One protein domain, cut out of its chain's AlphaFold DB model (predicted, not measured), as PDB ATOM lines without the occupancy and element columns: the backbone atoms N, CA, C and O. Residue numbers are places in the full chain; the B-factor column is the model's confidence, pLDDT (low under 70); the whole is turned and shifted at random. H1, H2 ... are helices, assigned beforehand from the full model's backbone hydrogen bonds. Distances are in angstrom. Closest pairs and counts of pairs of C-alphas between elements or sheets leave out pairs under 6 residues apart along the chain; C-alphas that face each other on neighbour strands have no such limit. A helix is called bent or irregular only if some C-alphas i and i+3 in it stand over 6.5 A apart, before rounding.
ATOM      1  N   ARG A   2      34.862 -14.060  55.503       91.44
ATOM      2  CA  ARG A   2      35.556 -14.026  56.819       91.44
ATOM      3  C   ARG A   2      35.746 -15.413  57.445       91.44
ATOM      4  O   ARG A   2      36.859 -15.766  57.792       91.44
ATOM      5  N   GLN A   3      34.679 -16.211  57.482       92.25
ATOM      6  CA  GLN A   3      34.708 -17.590  57.986       92.25
ATOM      7  C   GLN A   3      35.666 -18.506  57.211       92.25
ATOM      8  O   GLN A   3      36.347 -19.321  57.818       92.25
ATOM      9  N   LEU A   4      35.763 -18.341  55.887       93.62
ATOM     10  CA  LEU A   4      36.699 -19.110  55.066       93.62
ATOM     11  C   LEU A   4      38.147 -18.740  55.407       93.62
ATOM     12  O   LEU A   4      38.964 -19.624  55.609       93.62
ATOM     13  N   ASN A   5      38.450 -17.449  55.561       95.19
ATOM     14  CA  ASN A   5      39.783 -17.006  55.981       95.19
ATOM     15  C   ASN A   5      40.105 -17.434  57.425       95.19
ATOM     16  O   ASN A   5      41.247 -17.768  57.718       95.19
ATOM     17  N   SER A   6      39.112 -17.492  58.320       94.94
ATOM     18  CA  SER A   6      39.280 -18.078  59.658       94.94
ATOM     19  C   SER A   6      39.645 -19.561  59.589       94.94
ATOM     20  O   SER A   6      40.561 -19.981  60.288       94.94
ATOM     21  N   LEU A   7      38.982 -20.332  58.719       95.06
ATOM     22  CA  LEU A   7      39.327 -21.735  58.479       95.06
ATOM     23  C   LEU A   7      40.745 -21.882  57.924       95.06
ATOM     24  O   LEU A   7      41.506 -22.699  58.423       95.06
ATOM     25  N   LEU A   8      41.116 -21.080  56.924       96.12
ATOM     26  CA  LEU A   8      42.460 -21.117  56.345       96.12
ATOM     27  C   LEU A   8      43.537 -20.812  57.391       96.12
ATOM     28  O   LEU A   8      44.519 -21.543  57.475       96.12
ATOM     29  N   ASN A   9      43.313 -19.811  58.246       95.81
ATOM     30  CA  ASN A   9      44.212 -19.511  59.359       95.81
ATOM     31  C   ASN A   9      44.293 -20.668  60.370       95.81
ATOM     32  O   ASN A   9      45.379 -20.978  60.852       95.81
ATOM     33  N   ALA A  10      43.168 -21.324  60.677       95.56
ATOM     34  CA  ALA A  10      43.138 -22.481  61.574       95.56
ATOM     35  C   ALA A  10      43.906 -23.685  60.999       95.56
ATOM     36  O   ALA A  10      44.576 -24.401  61.738       95.56
ATOM     37  N   LEU A  11      43.871 -23.853  59.675       95.25
ATOM     38  CA  LEU A  11      44.656 -24.843  58.933       95.25
ATOM     39  C   LEU A  11      46.104 -24.386  58.650       95.25
ATOM     40  O   LEU A  11      46.824 -25.067  57.927       95.25
ATOM     41  N   GLN A  12      46.545 -23.266  59.237       96.12
ATOM     42  CA  GLN A  12      47.901 -22.706  59.127       96.12
ATOM     43  C   GLN A  12      48.286 -22.177  57.732       96.12
ATOM     44  O   GLN A  12      49.469 -22.059  57.409       96.12
ATOM     45  N   PHE A  13      47.313 -21.792  56.904       94.94
ATOM     46  CA  PHE A  13      47.576 -21.104  55.641       94.94
ATOM     47  C   PHE A  13      47.671 -19.590  55.844       94.94
ATOM     48  O   PHE A  13      46.696 -18.938  56.207       94.94
ATOM     49  N   SER A  14      48.820 -19.002  55.504       93.69
ATOM     50  CA  SER A  14      49.044 -17.545  55.522       93.69
ATOM     51  C   SER A  14      48.503 -16.833  54.271       93.69
ATOM     52  O   SER A  14      49.144 -15.924  53.744       93.69
ATOM     53  N   ILE A  15      47.356 -17.269  53.744       94.25
ATOM     54  CA  ILE A  15      46.746 -16.718  52.527       94.25
ATOM     55  C   ILE A  15      45.403 -16.100  52.898       94.25
ATOM     56  O   ILE A  15      44.559 -16.746  53.515       94.25
ATOM     57  N   HIS A  16      45.194 -14.846  52.500       96.06
ATOM     58  CA  HIS A  16      43.939 -14.143  52.727       96.06
ATOM     59  C   HIS A  16      43.160 -14.025  51.419       96.06
ATOM     60  O   HIS A  16      43.529 -13.227  50.556       96.06
ATOM     61  N   LEU A  17      42.049 -14.752  51.301       96.19
ATOM     62  CA  LEU A  17      41.219 -14.700  50.101       96.19
ATOM     63  C   LEU A  17      40.345 -13.439  50.092       96.19
ATOM     64  O   LEU A  17      39.680 -13.130  51.091       96.19
ATOM     65  N   GLN A  18      40.330 -12.716  48.972       96.81
ATOM     66  CA  GLN A  18      39.433 -11.576  48.736       96.81
ATOM     67  C   GLN A  18      38.127 -12.021  48.069       96.81
ATOM     68  O   GLN A  18      37.054 -11.514  48.404       96.81
ATOM     69  N   SER A  19      38.210 -13.015  47.184       96.44
ATOM     70  CA  SER A  19      37.089 -13.557  46.408       96.44
ATOM     71  C   SER A  19      37.037 -15.087  46.504       96.44
ATOM     72  O   SER A  19      38.087 -15.723  46.592       96.44
ATOM     73  N   PRO A  20      35.850 -15.728  46.460       95.19
ATOM     74  CA  PRO A  20      35.761 -17.188  46.377       95.19
ATOM     75  C   PRO A  20      36.419 -17.756  45.109       95.19
ATOM     76  O   PRO A  20      36.879 -18.890  45.134       95.19
ATOM     77  N   THR A  21      36.512 -16.978  44.026       97.12
ATOM     78  CA  THR A  21      37.159 -17.388  42.760       97.12
ATOM     79  C   THR A  21      38.665 -17.625  42.893       97.12
ATOM     80  O   THR A  21      39.279 -18.191  41.998       97.12
ATOM     81  N   GLU A  22      39.274 -17.210  44.005       97.19
ATOM     82  CA  GLU A  22      40.687 -17.457  44.316       97.19
ATOM     83  C   GLU A  22      40.937 -18.878  44.856       97.19
ATOM     84  O   GLU A  22      42.075 -19.240  45.165       97.19
ATOM     85  N   LEU A  23      39.891 -19.707  44.964       96.88
ATOM     86  CA  LEU A  23      39.997 -21.135  45.255       96.88
ATOM     87  C   LEU A  23      40.599 -21.889  44.062       96.88
ATOM     88  O   LEU A  23      39.904 -22.569  43.312       96.88
ATOM     89  N   THR A  24      41.914 -21.763  43.900       97.44
ATOM     90  CA  THR A  24      42.659 -22.483  42.865       97.44
ATOM     91  C   THR A  24      42.674 -23.992  43.138       97.44
ATOM     92  O   THR A  24      42.679 -24.406  44.302       97.44
ATOM     93  N   PRO A  25      42.775 -24.842  42.102       97.50
ATOM     94  CA  PRO A  25      42.838 -26.298  42.270       97.50
ATOM     95  C   PRO A  25      43.960 -26.764  43.203       97.50
ATOM     96  O   PRO A  25      43.782 -27.684  43.998       97.50
ATOM     97  N   SER A  26      45.114 -26.094  43.159       96.81
ATOM     98  CA  SER A  26      46.241 -26.409  44.045       96.81
ATOM     99  C   SER A  26      45.951 -26.041  45.506       96.81
ATOM    100  O   SER A  26      46.324 -26.790  46.408       96.81
ATOM    101  N   LEU A  27      45.240 -24.933  45.752       97.56
ATOM    102  CA  LEU A  27      44.788 -24.569  47.096       97.56
ATOM    103  C   LEU A  27      43.731 -25.555  47.618       97.56
ATOM    104  O   LEU A  27      43.787 -25.930  48.784       97.56
ATOM    105  N   LEU A  28      42.810 -26.015  46.766       97.69
ATOM    106  CA  LEU A  28      41.809 -27.021  47.137       97.69
ATOM    107  C   LEU A  28      42.460 -28.326  47.614       97.69
ATOM    108  O   LEU A  28      42.083 -28.848  48.663       97.69
ATOM    109  N   ILE A  29      43.475 -28.817  46.896       97.62
ATOM    110  CA  ILE A  29      44.251 -29.990  47.321       97.62
ATOM    111  C   ILE A  29      44.985 -29.716  48.636       97.62
ATOM    112  O   ILE A  29      44.918 -30.542  49.537       97.62
ATOM    113  N   ALA A  30      45.622 -28.555  48.798       97.50
ATOM    114  CA  ALA A  30      46.319 -28.228  50.042       97.50
ATOM    115  C   ALA A  30      45.371 -28.202  51.256       97.50
ATOM    116  O   ALA A  30      45.701 -28.740  52.313       97.50
ATOM    117  N   ILE A  31      44.175 -27.626  51.100       97.38
ATOM    118  CA  ILE A  31      43.132 -27.640  52.135       97.38
ATOM    119  C   ILE A  31      42.730 -29.081  52.458       97.38
ATOM    120  O   ILE A  31      42.620 -29.434  53.629       97.38
ATOM    121  N   LEU A  32      42.529 -29.917  51.439       97.12
ATOM    122  CA  LEU A  32      42.171 -31.322  51.615       97.12
ATOM    123  C   LEU A  32      43.256 -32.104  52.369       97.12
ATOM    124  O   LEU A  32      42.934 -32.834  53.301       97.12
ATOM    125  N   GLU A  33      44.528 -31.911  52.021       96.75
ATOM    126  CA  GLU A  33      45.662 -32.525  52.725       96.75
ATOM    127  C   GLU A  33      45.720 -32.094  54.195       96.75
ATOM    128  O   GLU A  33      45.955 -32.920  55.077       96.75
ATOM    129  N   ALA A  34      45.456 -30.815  54.481       96.81
ATOM    130  CA  ALA A  34      45.401 -30.309  55.849       96.81
ATOM    131  C   ALA A  34      44.232 -30.918  56.645       96.81
ATOM    132  O   ALA A  34      44.397 -31.241  57.820       96.81
ATOM    133  N   LEU A  35      43.071 -31.116  56.009       95.69
ATOM    134  CA  LEU A  35      41.908 -31.752  56.636       95.69
ATOM    135  C   LEU A  35      42.135 -33.244  56.914       95.69
ATOM    136  O   LEU A  35      41.712 -33.741  57.955       95.69
ATOM    137  N   LEU A  36      42.797 -33.954  55.999       95.38
ATOM    138  CA  LEU A  36      43.082 -35.384  56.141       95.38
ATOM    139  C   LEU A  36      44.319 -35.665  57.001       95.38
ATOM    140  O   LEU A  36      44.486 -36.784  57.477       95.38
ATOM    141  N   SER A  37      45.182 -34.665  57.214       95.62
ATOM    142  CA  SER A  37      46.529 -34.849  57.777       95.62
ATOM    143  C   SER A  37      47.378 -35.861  56.986       95.62
ATOM    144  O   SER A  37      48.298 -36.471  57.529       95.62
ATOM    145  N   GLU A  38      47.085 -36.027  55.695       95.75
ATOM    146  CA  GLU A  38      47.735 -36.975  54.791       95.75
ATOM    147  C   GLU A  38      47.982 -36.319  53.426       95.75
ATOM    148  O   GLU A  38      47.219 -35.459  52.983       95.75
ATOM    149  N   ARG A  39      49.074 -36.708  52.758       94.19
ATOM    150  CA  ARG A  39      49.397 -36.236  51.406       94.19
ATOM    151  C   ARG A  39      48.560 -36.987  50.382       94.19
ATOM    152  O   ARG A  39      48.597 -38.215  50.336       94.19
ATOM    153  N   VAL A  40      47.877 -36.253  49.513       92.19
ATOM    154  CA  VAL A  40      47.092 -36.859  48.438       92.19
ATOM    155  C   VAL A  40      48.035 -37.156  47.282       92.19
ATOM    156  O   VAL A  40      48.563 -36.248  46.642       92.19
ATOM    157  N   GLN A  41      48.263 -38.439  47.008       89.75
ATOM    158  CA  GLN A  41      49.014 -38.846  45.826       89.75
ATOM    159  C   GLN A  41      48.125 -38.705  44.592       89.75
ATOM    160  O   GLN A  41      47.054 -39.304  44.512       89.75
ATOM    161  N   TYR A  42      48.580 -37.927  43.618       86.50
ATOM    162  CA  TYR A  42      47.963 -37.853  42.304       86.50
ATOM    163  C   TYR A  42      49.060 -37.948  41.252       86.50
ATOM    164  O   TYR A  42      50.045 -37.211  41.300       86.50
ATOM    165  N   ASP A  43      48.912 -38.904  40.341       82.94
ATOM    166  CA  ASP A  43      49.908 -39.156  39.309       82.94
ATOM    167  C   ASP A  43      49.617 -38.247  38.113       82.94
ATOM    168  O   ASP A  43      48.616 -38.405  37.404       82.94
ATOM    169  N   VAL A  44      50.459 -37.232  37.938       78.25
ATOM    170  CA  VAL A  44      50.312 -36.253  36.862       78.25
ATOM    171  C   VAL A  44      50.855 -36.875  35.585       78.25
ATOM    172  O   VAL A  44      52.047 -36.825  35.307       78.25
ATOM    173  N   THR A  45      49.965 -37.489  34.813       79.31
ATOM    174  CA  THR A  45      50.316 -38.146  33.541       79.31
ATOM    175  C   THR A  45      50.078 -37.265  32.316       79.31
ATOM    176  O   THR A  45      50.424 -37.657  31.207       79.31
ATOM    177  N   SER A  46      49.481 -36.081  32.487       82.75
ATOM    178  CA  SER A  46      49.170 -35.161  31.390       82.75
ATOM    179  C   SER A  46      50.107 -33.958  31.365       82.75
ATOM    180  O   SER A  46      50.285 -33.311  32.394       82.75
ATOM    181  N   ASP A  47      50.586 -33.584  30.179       80.94
ATOM    182  CA  ASP A  47      51.498 -32.442  30.000       80.94
ATOM    183  C   ASP A  47      50.795 -31.074  29.992       80.94
ATOM    184  O   ASP A  47      51.433 -30.032  30.144       80.94
ATOM    185  N   THR A  48      49.475 -31.039  29.807       91.31
ATOM    186  CA  THR A  48      48.730 -29.777  29.701       91.31
ATOM    187  C   THR A  48      48.260 -29.291  31.075       91.31
ATOM    188  O   THR A  48      47.519 -30.030  31.735       91.31
ATOM    189  N   PRO A  49      48.586 -28.051  31.485       87.94
ATOM    190  CA  PRO A  49      48.257 -27.526  32.813       87.94
ATOM    191  C   PRO A  49      46.751 -27.546  33.111       87.94
ATOM    192  O   PRO A  49      46.352 -27.933  34.206       87.94
ATOM    193  N   ASP A  50      45.914 -27.253  32.115       92.38
ATOM    194  CA  ASP A  50      44.455 -27.221  32.276       92.38
ATOM    195  C   ASP A  50      43.886 -28.594  32.665       92.38
ATOM    196  O   ASP A  50      43.012 -28.705  33.527       92.38
ATOM    197  N   ILE A  51      44.411 -29.675  32.076       93.44
ATOM    198  CA  ILE A  51      43.978 -31.040  32.409       93.44
ATOM    199  C   ILE A  51      44.405 -31.401  33.833       93.44
ATOM    200  O   ILE A  51      43.620 -32.011  34.561       93.44
ATOM    201  N   ILE A  52      45.606 -30.991  34.250       94.50
ATOM    202  CA  ILE A  52      46.113 -31.219  35.611       94.50
ATOM    203  C   ILE A  52      45.190 -30.548  36.633       94.50
ATOM    204  O   ILE A  52      44.820 -31.151  37.641       94.50
ATOM    205  N   ASP A  53      44.781 -29.315  36.366       95.69
ATOM    206  CA  ASP A  53      43.923 -28.536  37.253       95.69
ATOM    207  C   ASP A  53      42.495 -29.093  37.334       95.69
ATOM    208  O   ASP A  53      41.916 -29.188  38.426       95.69
ATOM    209  N   ILE A  54      41.958 -29.589  36.217       96.06
ATOM    210  CA  ILE A  54      40.691 -30.331  36.200       96.06
ATOM    211  C   ILE A  54      40.819 -31.636  36.998       96.06
ATOM    212  O   ILE A  54      39.917 -31.979  37.766       96.06
ATOM    213  N   GLN A  55      41.924 -32.371  36.856       95.62
ATOM    214  CA  GLN A  55      42.159 -33.611  37.603       95.62
ATOM    215  C   GLN A  55      42.253 -33.359  39.109       95.62
ATOM    216  O   GLN A  55      41.558 -34.030  39.871       95.62
ATOM    217  N   LYS A  56      43.027 -32.358  39.545       96.00
ATOM    218  CA  LYS A  56      43.093 -31.940  40.957       96.00
ATOM    219  C   LYS A  56      41.709 -31.613  41.503       96.00
ATOM    220  O   LYS A  56      41.340 -32.070  42.580       96.00
ATOM    221  N   THR A  57      40.913 -30.884  40.729       97.19
ATOM    222  CA  THR A  57      39.546 -30.528  41.115       97.19
ATOM    223  C   THR A  57      38.642 -31.759  41.240       97.19
ATOM    224  O   THR A  57      37.894 -31.875  42.209       97.19
ATOM    225  N   LYS A  58      38.740 -32.723  40.316       96.31
ATOM    226  CA  LYS A  58      38.005 -33.999  40.400       96.31
ATOM    227  C   LYS A  58      38.394 -34.812  41.630       96.31
ATOM    228  O   LYS A  58      37.514 -35.335  42.310       96.31
ATOM    229  N   ILE A  59      39.691 -34.900  41.918       96.12
ATOM    230  CA  ILE A  59      40.210 -35.586  43.106       96.12
ATOM    231  C   ILE A  59      39.673 -34.908  44.362       96.12
ATOM    232  O   ILE A  59      39.135 -35.586  45.229       96.12
ATOM    233  N   PHE A  60      39.729 -33.577  44.420       97.50
ATOM    234  CA  PHE A  60      39.168 -32.815  45.526       97.50
ATOM    235  C   PHE A  60      37.687 -33.133  45.755       97.50
ATOM    236  O   PHE A  60      37.319 -33.508  46.863       97.50
ATOM    237  N   ILE A  61      36.846 -33.046  44.719       97.00
ATOM    238  CA  ILE A  61      35.404 -33.324  44.830       97.00
ATOM    239  C   ILE A  61      35.156 -34.769  45.293       97.00
ATOM    240  O   ILE A  61      34.343 -34.997  46.190       97.00
ATOM    241  N   GLY A  62      35.867 -35.738  44.709       96.00
ATOM    242  CA  GLY A  62      35.718 -37.156  45.036       96.00
ATOM    243  C   GLY A  62      36.112 -37.474  46.479       96.00
ATOM    244  O   GLY A  62      35.307 -38.030  47.224       96.00
ATOM    245  N   VAL A  63      37.316 -37.076  46.891       96.50
ATOM    246  CA  VAL A  63      37.846 -37.342  48.237       96.50
ATOM    247  C   VAL A  63      37.055 -36.572  49.297       96.50
ATOM    248  O   VAL A  63      36.703 -37.125  50.335       96.50
ATOM    249  N   LEU A  64      36.689 -35.312  49.033       96.31
ATOM    250  CA  LEU A  64      35.870 -34.535  49.963       96.31
ATOM    251  C   LEU A  64      34.506 -35.199  50.194       96.31
ATOM    252  O   LEU A  64      34.053 -35.298  51.332       96.31
ATOM    253  N   GLY A  65      33.857 -35.674  49.128       95.00
ATOM    254  CA  GLY A  65      32.569 -36.356  49.223       95.00
ATOM    255  C   GLY A  65      32.653 -37.693  49.959       95.00
ATOM    256  O   GLY A  65      31.858 -37.950  50.865       95.00
ATOM    257  N   VAL A  66      33.621 -38.533  49.587       95.12
ATOM    258  CA  VAL A  66      33.725 -39.914  50.077       95.12
ATOM    259  C   VAL A  66      34.364 -39.986  51.463       95.12
ATOM    260  O   VAL A  66      33.800 -40.622  52.353       95.12
ATOM    261  N   ASP A  67      35.498 -39.322  51.673       95.56
ATOM    262  CA  ASP A  67      36.327 -39.536  52.864       95.56
ATOM    263  C   ASP A  67      36.021 -38.541  53.984       95.56
ATOM    264  O   ASP A  67      35.969 -38.923  55.156       95.56
ATOM    265  N   VAL A  68      35.762 -37.277  53.631       94.75
ATOM    266  CA  VAL A  68      35.520 -36.208  54.616       94.75
ATOM    267  C   VAL A  68      34.043 -36.124  54.992       94.75
ATOM    268  O   VAL A  68      33.698 -36.135  56.173       94.75
ATOM    269  N   LEU A  69      33.150 -36.032  54.003       93.75
ATOM    270  CA  LEU A  69      31.735 -35.744  54.240       93.75
ATOM    271  C   LEU A  69      30.896 -36.987  54.518       93.75
ATOM    272  O   LEU A  69      29.983 -36.915  55.343       93.75
ATOM    273  N   LYS A  70      31.167 -38.103  53.825       93.69
ATOM    274  CA  LYS A  70      30.430 -39.380  53.936       93.69
ATOM    275  C   LYS A  70      28.903 -39.240  53.799       93.69
ATOM    276  O   LYS A  70      28.151 -40.112  54.230       93.69
ATOM    277  N   ARG A  71      28.436 -38.133  53.218       91.88
ATOM    278  CA  ARG A  71      27.027 -37.787  53.014       91.88
ATOM    279  C   ARG A  71      26.884 -37.013  51.712       91.88
ATOM    280  O   ARG A  71      27.796 -36.281  51.329       91.88
ATOM    281  N   ASP A  72      25.732 -37.146  51.068       90.56
ATOM    282  CA  ASP A  72      25.440 -36.381  49.861       90.56
ATOM    283  C   ASP A  72      25.131 -34.922  50.224       90.56
ATOM    284  O   ASP A  72      24.186 -34.635  50.960       90.56
ATOM    285  N   VAL A  73      25.969 -34.006  49.744       91.56
ATOM    286  CA  VAL A  73      25.793 -32.551  49.894       91.56
ATOM    287  C   VAL A  73      25.592 -31.859  48.541       91.56
ATOM    288  O   VAL A  73      25.732 -30.642  48.458       91.56
ATOM    289  N   GLY A  74      25.316 -32.615  47.472       90.06
ATOM    290  CA  GLY A  74      25.158 -32.063  46.123       90.06
ATOM    291  C   GLY A  74      26.472 -31.814  45.376       90.06
ATOM    292  O   GLY A  74      26.481 -31.097  44.377       90.06
ATOM    293  N   LEU A  75      27.583 -32.426  45.810       93.50
ATOM    294  CA  LEU A  75      28.864 -32.382  45.083       93.50
ATOM    295  C   LEU A  75      28.781 -33.021  43.687       93.50
ATOM    296  O   LEU A  75      29.569 -32.684  42.811       93.50
ATOM    297  N   THR A  76      27.816 -33.914  43.472       92.94
ATOM    298  CA  THR A  76      27.524 -34.557  42.181       92.94
ATOM    299  C   THR A  76      27.094 -33.574  41.095       92.94
ATOM    300  O   THR A  76      27.328 -33.844  39.921       92.94
ATOM    301  N   ASN A  77      26.512 -32.433  41.470       93.69
ATOM    302  CA  ASN A  77      26.071 -31.401  40.528       93.69
ATOM    303  C   ASN A  77      27.182 -30.400  40.175       93.69
ATOM    304  O   ASN A  77      26.963 -29.494  39.374       93.69
ATOM    305  N   LEU A  78      28.353 -30.517  40.802       96.62
ATOM    306  CA  LEU A  78      29.423 -29.540  40.689       96.62
ATOM    307  C   LEU A  78      30.322 -29.885  39.501       96.62
ATOM    308  O   LEU A  78      30.946 -30.945  39.479       96.62
ATOM    309  N   ASP A  79      30.396 -28.988  38.515       97.62
ATOM    310  CA  ASP A  79      31.223 -29.195  37.326       97.62
ATOM    311  C   ASP A  79      32.716 -28.956  37.647       97.62
ATOM    312  O   ASP A  79      33.112 -27.815  37.927       97.62
ATOM    313  N   PRO A  80      33.579 -29.992  37.575       97.69
ATOM    314  CA  PRO A  80      35.003 -29.851  37.860       97.69
ATOM    315  C   PRO A  80      35.717 -28.896  36.899       97.69
ATOM    316  O   PRO A  80      36.687 -28.260  37.297       97.69
ATOM    317  N   CYS A  81      35.256 -28.783  35.649       97.38
ATOM    318  CA  CYS A  81      35.868 -27.903  34.655       97.38
ATOM    319  C   CYS A  81      35.588 -26.434  34.978       97.38
ATOM    320  O   CYS A  81      36.500 -25.607  34.966       97.38
ATOM    321  N   ARG A  82      34.336 -26.104  35.322       97.69
ATOM    322  CA  ARG A  82      33.965 -24.745  35.740       97.69
ATOM    323  C   ARG A  82      34.669 -24.351  37.032       97.69
ATOM    324  O   ARG A  82      35.176 -23.237  37.115       97.69
ATOM    325  N   LEU A  83      34.753 -25.260  38.003       97.94
ATOM    326  CA  LEU A  83      35.469 -25.004  39.250       97.94
ATOM    327  C   LEU A  83      36.977 -24.804  39.022       97.94
ATOM    328  O   LEU A  83      37.540 -23.861  39.570       97.94
ATOM    329  N   ALA A  84      37.616 -25.625  38.180       97.38
ATOM    330  CA  ALA A  84      39.037 -25.475  37.852       97.38
ATOM    331  C   ALA A  84      39.350 -24.120  37.196       97.38
ATOM    332  O   ALA A  84      40.370 -23.504  37.499       97.38
ATOM    333  N   ASN A  85      38.427 -23.616  36.375       97.06
ATOM    334  CA  ASN A  85      38.523 -22.307  35.730       97.06
ATOM    335  C   ASN A  85      38.142 -21.127  36.647       97.06
ATOM    336  O   ASN A  85      38.091 -19.986  36.184       97.06
ATOM    337  N   GLY A  86      37.839 -21.367  37.928       97.12
ATOM    338  CA  GLY A  86      37.455 -20.315  38.873       97.12
ATOM    339  C   GLY A  86      36.019 -19.805  38.698       97.12
ATOM    340  O   GLY A  86      35.735 -18.638  38.973       97.12
ATOM    341  N   GLY A  87      35.104 -20.655  38.224       97.75
ATOM    342  CA  GLY A  87      33.682 -20.342  38.082       97.75
ATOM    343  C   GLY A  87      33.070 -19.858  39.398       97.75
ATOM    344  O   GLY A  87      33.116 -20.548  40.413       97.75
ATOM    345  N   LEU A  88      32.486 -18.654  39.394       96.75
ATOM    346  CA  LEU A  88      32.011 -17.986  40.612       96.75
ATOM    347  C   LEU A  88      30.981 -18.813  41.391       96.75
ATOM    348  O   LEU A  88      31.024 -18.850  42.622       96.75
ATOM    349  N   GLU A  89      30.051 -19.449  40.684       96.81
ATOM    350  CA  GLU A  89      28.982 -20.258  41.270       96.81
ATOM    351  C   GLU A  89      29.550 -21.497  41.975       96.81
ATOM    352  O   GLU A  89      29.321 -21.689  43.173       96.81
ATOM    353  N   GLU A  90      30.376 -22.266  41.264       97.69
ATOM    354  CA  GLU A  90      31.069 -23.447  41.771       97.69
ATOM    355  C   GLU A  90      31.966 -23.103  42.964       97.69
ATOM    356  O   GLU A  90      31.859 -23.713  44.031       97.69
ATOM    357  N   CYS A  91      32.810 -22.077  42.823       97.50
ATOM    358  CA  CYS A  91      33.696 -21.609  43.881       97.50
ATOM    359  C   CYS A  91      32.914 -21.143  45.115       97.50
ATOM    360  O   CYS A  91      33.311 -21.420  46.246       97.50
ATOM    361  N   THR A  92      31.783 -20.456  44.930       96.62
ATOM    362  CA  THR A  92      30.928 -20.018  46.043       96.62
ATOM    363  C   THR A  92      30.300 -21.209  46.760       96.62
ATOM    364  O   THR A  92      30.216 -21.207  47.991       96.62
ATOM    365  N   HIS A  93      29.876 -22.232  46.018       96.25
ATOM    366  CA  HIS A  93      29.334 -23.455  46.596       96.25
ATOM    367  C   HIS A  93      30.395 -24.196  47.425       96.25
ATOM    368  O   HIS A  93      30.167 -24.472  48.605       96.25
ATOM    369  N   VAL A  94      31.592 -24.410  46.867       97.19
ATOM    370  CA  VAL A  94      32.717 -25.029  47.591       97.19
ATOM    371  C   VAL A  94      33.126 -24.200  48.810       97.19
ATOM    372  O   VAL A  94      33.310 -24.755  49.889       97.19
ATOM    373  N   ALA A  95      33.205 -22.873  48.696       97.12
ATOM    374  CA  ALA A  95      33.533 -21.992  49.818       97.12
ATOM    375  C   ALA A  95      32.536 -22.127  50.981       97.12
ATOM    376  O   ALA A  95      32.938 -22.177  52.147       97.12
ATOM    377  N   LYS A  96      31.231 -22.196  50.678       95.38
ATOM    378  CA  LYS A  96      30.177 -22.425  51.681       95.38
ATOM    379  C   LYS A  96      30.336 -23.791  52.345       95.38
ATOM    380  O   LYS A  96      30.244 -23.880  53.569       95.38
ATOM    381  N   LEU A  97      30.617 -24.823  51.551       95.62
ATOM    382  CA  LEU A  97      30.821 -26.181  52.039       95.62
ATOM    383  C   LEU A  97      32.050 -26.282  52.952       95.62
ATOM    384  O   LEU A  97      31.950 -26.835  54.042       95.62
ATOM    385  N   LEU A  98      33.175 -25.672  52.573       96.31
ATOM    386  CA  LEU A  98      34.376 -25.604  53.410       96.31
ATOM    387  C   LEU A  98      34.102 -24.887  54.735       96.31
ATOM    388  O   LEU A  98      34.503 -25.380  55.785       96.31
ATOM    389  N   CYS A  99      33.357 -23.777  54.726       95.12
ATOM    390  CA  CYS A  99      32.951 -23.116  55.972       95.12
ATOM    391  C   CYS A  99      32.101 -24.041  56.856       95.12
ATOM    392  O   CYS A  99      32.259 -24.048  58.074       95.12
ATOM    393  N   TRP A 100      31.202 -24.826  56.258       94.12
ATOM    394  CA  TRP A 100      30.391 -25.801  56.986       94.12
ATOM    395  C   TRP A 100      31.248 -26.924  57.597       94.12
ATOM    396  O   TRP A 100      31.079 -27.244  58.776       94.12
ATOM    397  N   ILE A 101      32.219 -27.458  56.848       94.50
ATOM    398  CA  ILE A 101      33.198 -28.437  57.353       94.50
ATOM    399  C   ILE A 101      34.001 -27.837  58.509       94.50
ATOM    400  O   ILE A 101      34.137 -28.462  59.555       94.50
ATOM    401  N   GLY A 102      34.471 -26.596  58.356       94.25
ATOM    402  CA  GLY A 102      35.226 -25.879  59.378       94.25
ATOM    403  C   GLY A 102      34.483 -25.744  60.706       94.25
ATOM    404  O   GLY A 102      35.100 -25.881  61.757       94.25
ATOM    405  N   ARG A 103      33.161 -25.536  60.676       92.75
ATOM    406  CA  ARG A 103      32.326 -25.566  61.891       92.75
ATOM    407  C   ARG A 103      32.179 -26.978  62.446       92.75
ATOM    408  O   ARG A 103      32.338 -27.188  63.637       92.75
ATOM    409  N   THR A 104      31.934 -27.954  61.575       92.19
ATOM    410  CA  THR A 104      31.748 -29.360  61.977       92.19
ATOM    411  C   THR A 104      32.986 -29.926  62.682       92.19
ATOM    412  O   THR A 104      32.865 -30.719  63.609       92.19
ATOM    413  N   LEU A 105      34.177 -29.487  62.269       91.62
ATOM    414  CA  LEU A 105      35.461 -29.855  62.871       91.62
ATOM    415  C   LEU A 105      35.916 -28.889  63.979       91.62
ATOM    416  O   LEU A 105      37.018 -29.037  64.499       91.62
ATOM    417  N   ASN A 106      35.082 -27.911  64.347       92.19
ATOM    418  CA  ASN A 106      35.345 -26.911  65.383       92.19
ATOM    419  C   ASN A 106      36.604 -26.044  65.140       92.19
ATOM    420  O   ASN A 106      37.248 -25.571  66.075       92.19
TER     421      ASN A 106
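What this domain is: This is residues 2 to 106 of the 293 residues of an uncharacterized protein of Termitomyces sp. J132 (UniProt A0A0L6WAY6). Three longer helices, H2, H3 and H5, run roughly the same way with their centres in a triangle; H2 and H3 are side by side, while H5 stands a little farther off. H1 reaches from the later part of H5 toward H2, and the short H4 sits on the first half of H3, at the end where H2 and H5 begin. The printed part has 105 residues with five named helices, H1 to H5 in order along the chain, and no named strand; its class is all helix. It is compact, with a radius of gyration of the C-alphas of 13.0 A and spans of 38 by 28 by 27 A.

How they stand to each other: Begin with H3, residues 49 to 69, which has a kink of 25 degrees near residue 63. It is neither bent nor irregular, but only just: C-alphas 66 and 69 are 6.2 A apart. H2, residues 25 to 36, touches H3 at a shallow tilt of 26 degrees, the same way; their closest C-alphas are those of Pro 25 and Thr 57, 5.5 A apart. H4, residues 80 to 84, touches H3, and the closest C-alphas, of Ile 54 and Ala 84, are 5.4 A apart. H5, residues 88 to 104, is near H2 and H3. H4 and H5 only just touch, only at the corner by their link, with 3 pairs of C-alphas within 8 A; H5 uses residues 90 to 91 alone, and the closest C-alphas, of Leu 83 and Glu 90, are 5.3 A apart. Look then at H1, residues 2 to 10: it touches residues 95 to 102 of H5 alone, at a steep tilt of 57 degrees, the same way, with the C-alphas of Leu 4 and Cys 99 closest at 5.6 A. H1 and H2 are close but not clearly touching, the closest C-alphas being those of Leu 8 and Ile 31, 7.8 A apart. H1 is apart from H3 and H4. In H1, H2, H4 and H5 each O i to N i+4 pair is within hydrogen-bond range; in H3, 16 of 17 are.

Where its parts are: Find C-alpha 49 at (48.257, -27.526, 32.813); from there H3 runs 28.3 A to C-alpha 69 at (31.735, -35.744, 54.240). H5 covers 24.2 A and ends at C-alpha 104, (31.748, -29.360, 61.977). H2 covers 16.6 A, H1 12.3 A and H4 6.0 A; H1 begins at C-alpha 2, (35.556, -14.026, 56.819).

The domain as a whole: The two C-alphas farthest apart are those of Asp 47 and Asn 106, at 39.3 A. The links from H1 to H2, residues 11 to 24, and from H2 to H3, residues 37 to 48, are long; that from H3 to H4 is short, and that from H4 to H5 is tight. The printed part has no cut. Its mean pLDDT is 94.5, and no printed residue is under 70.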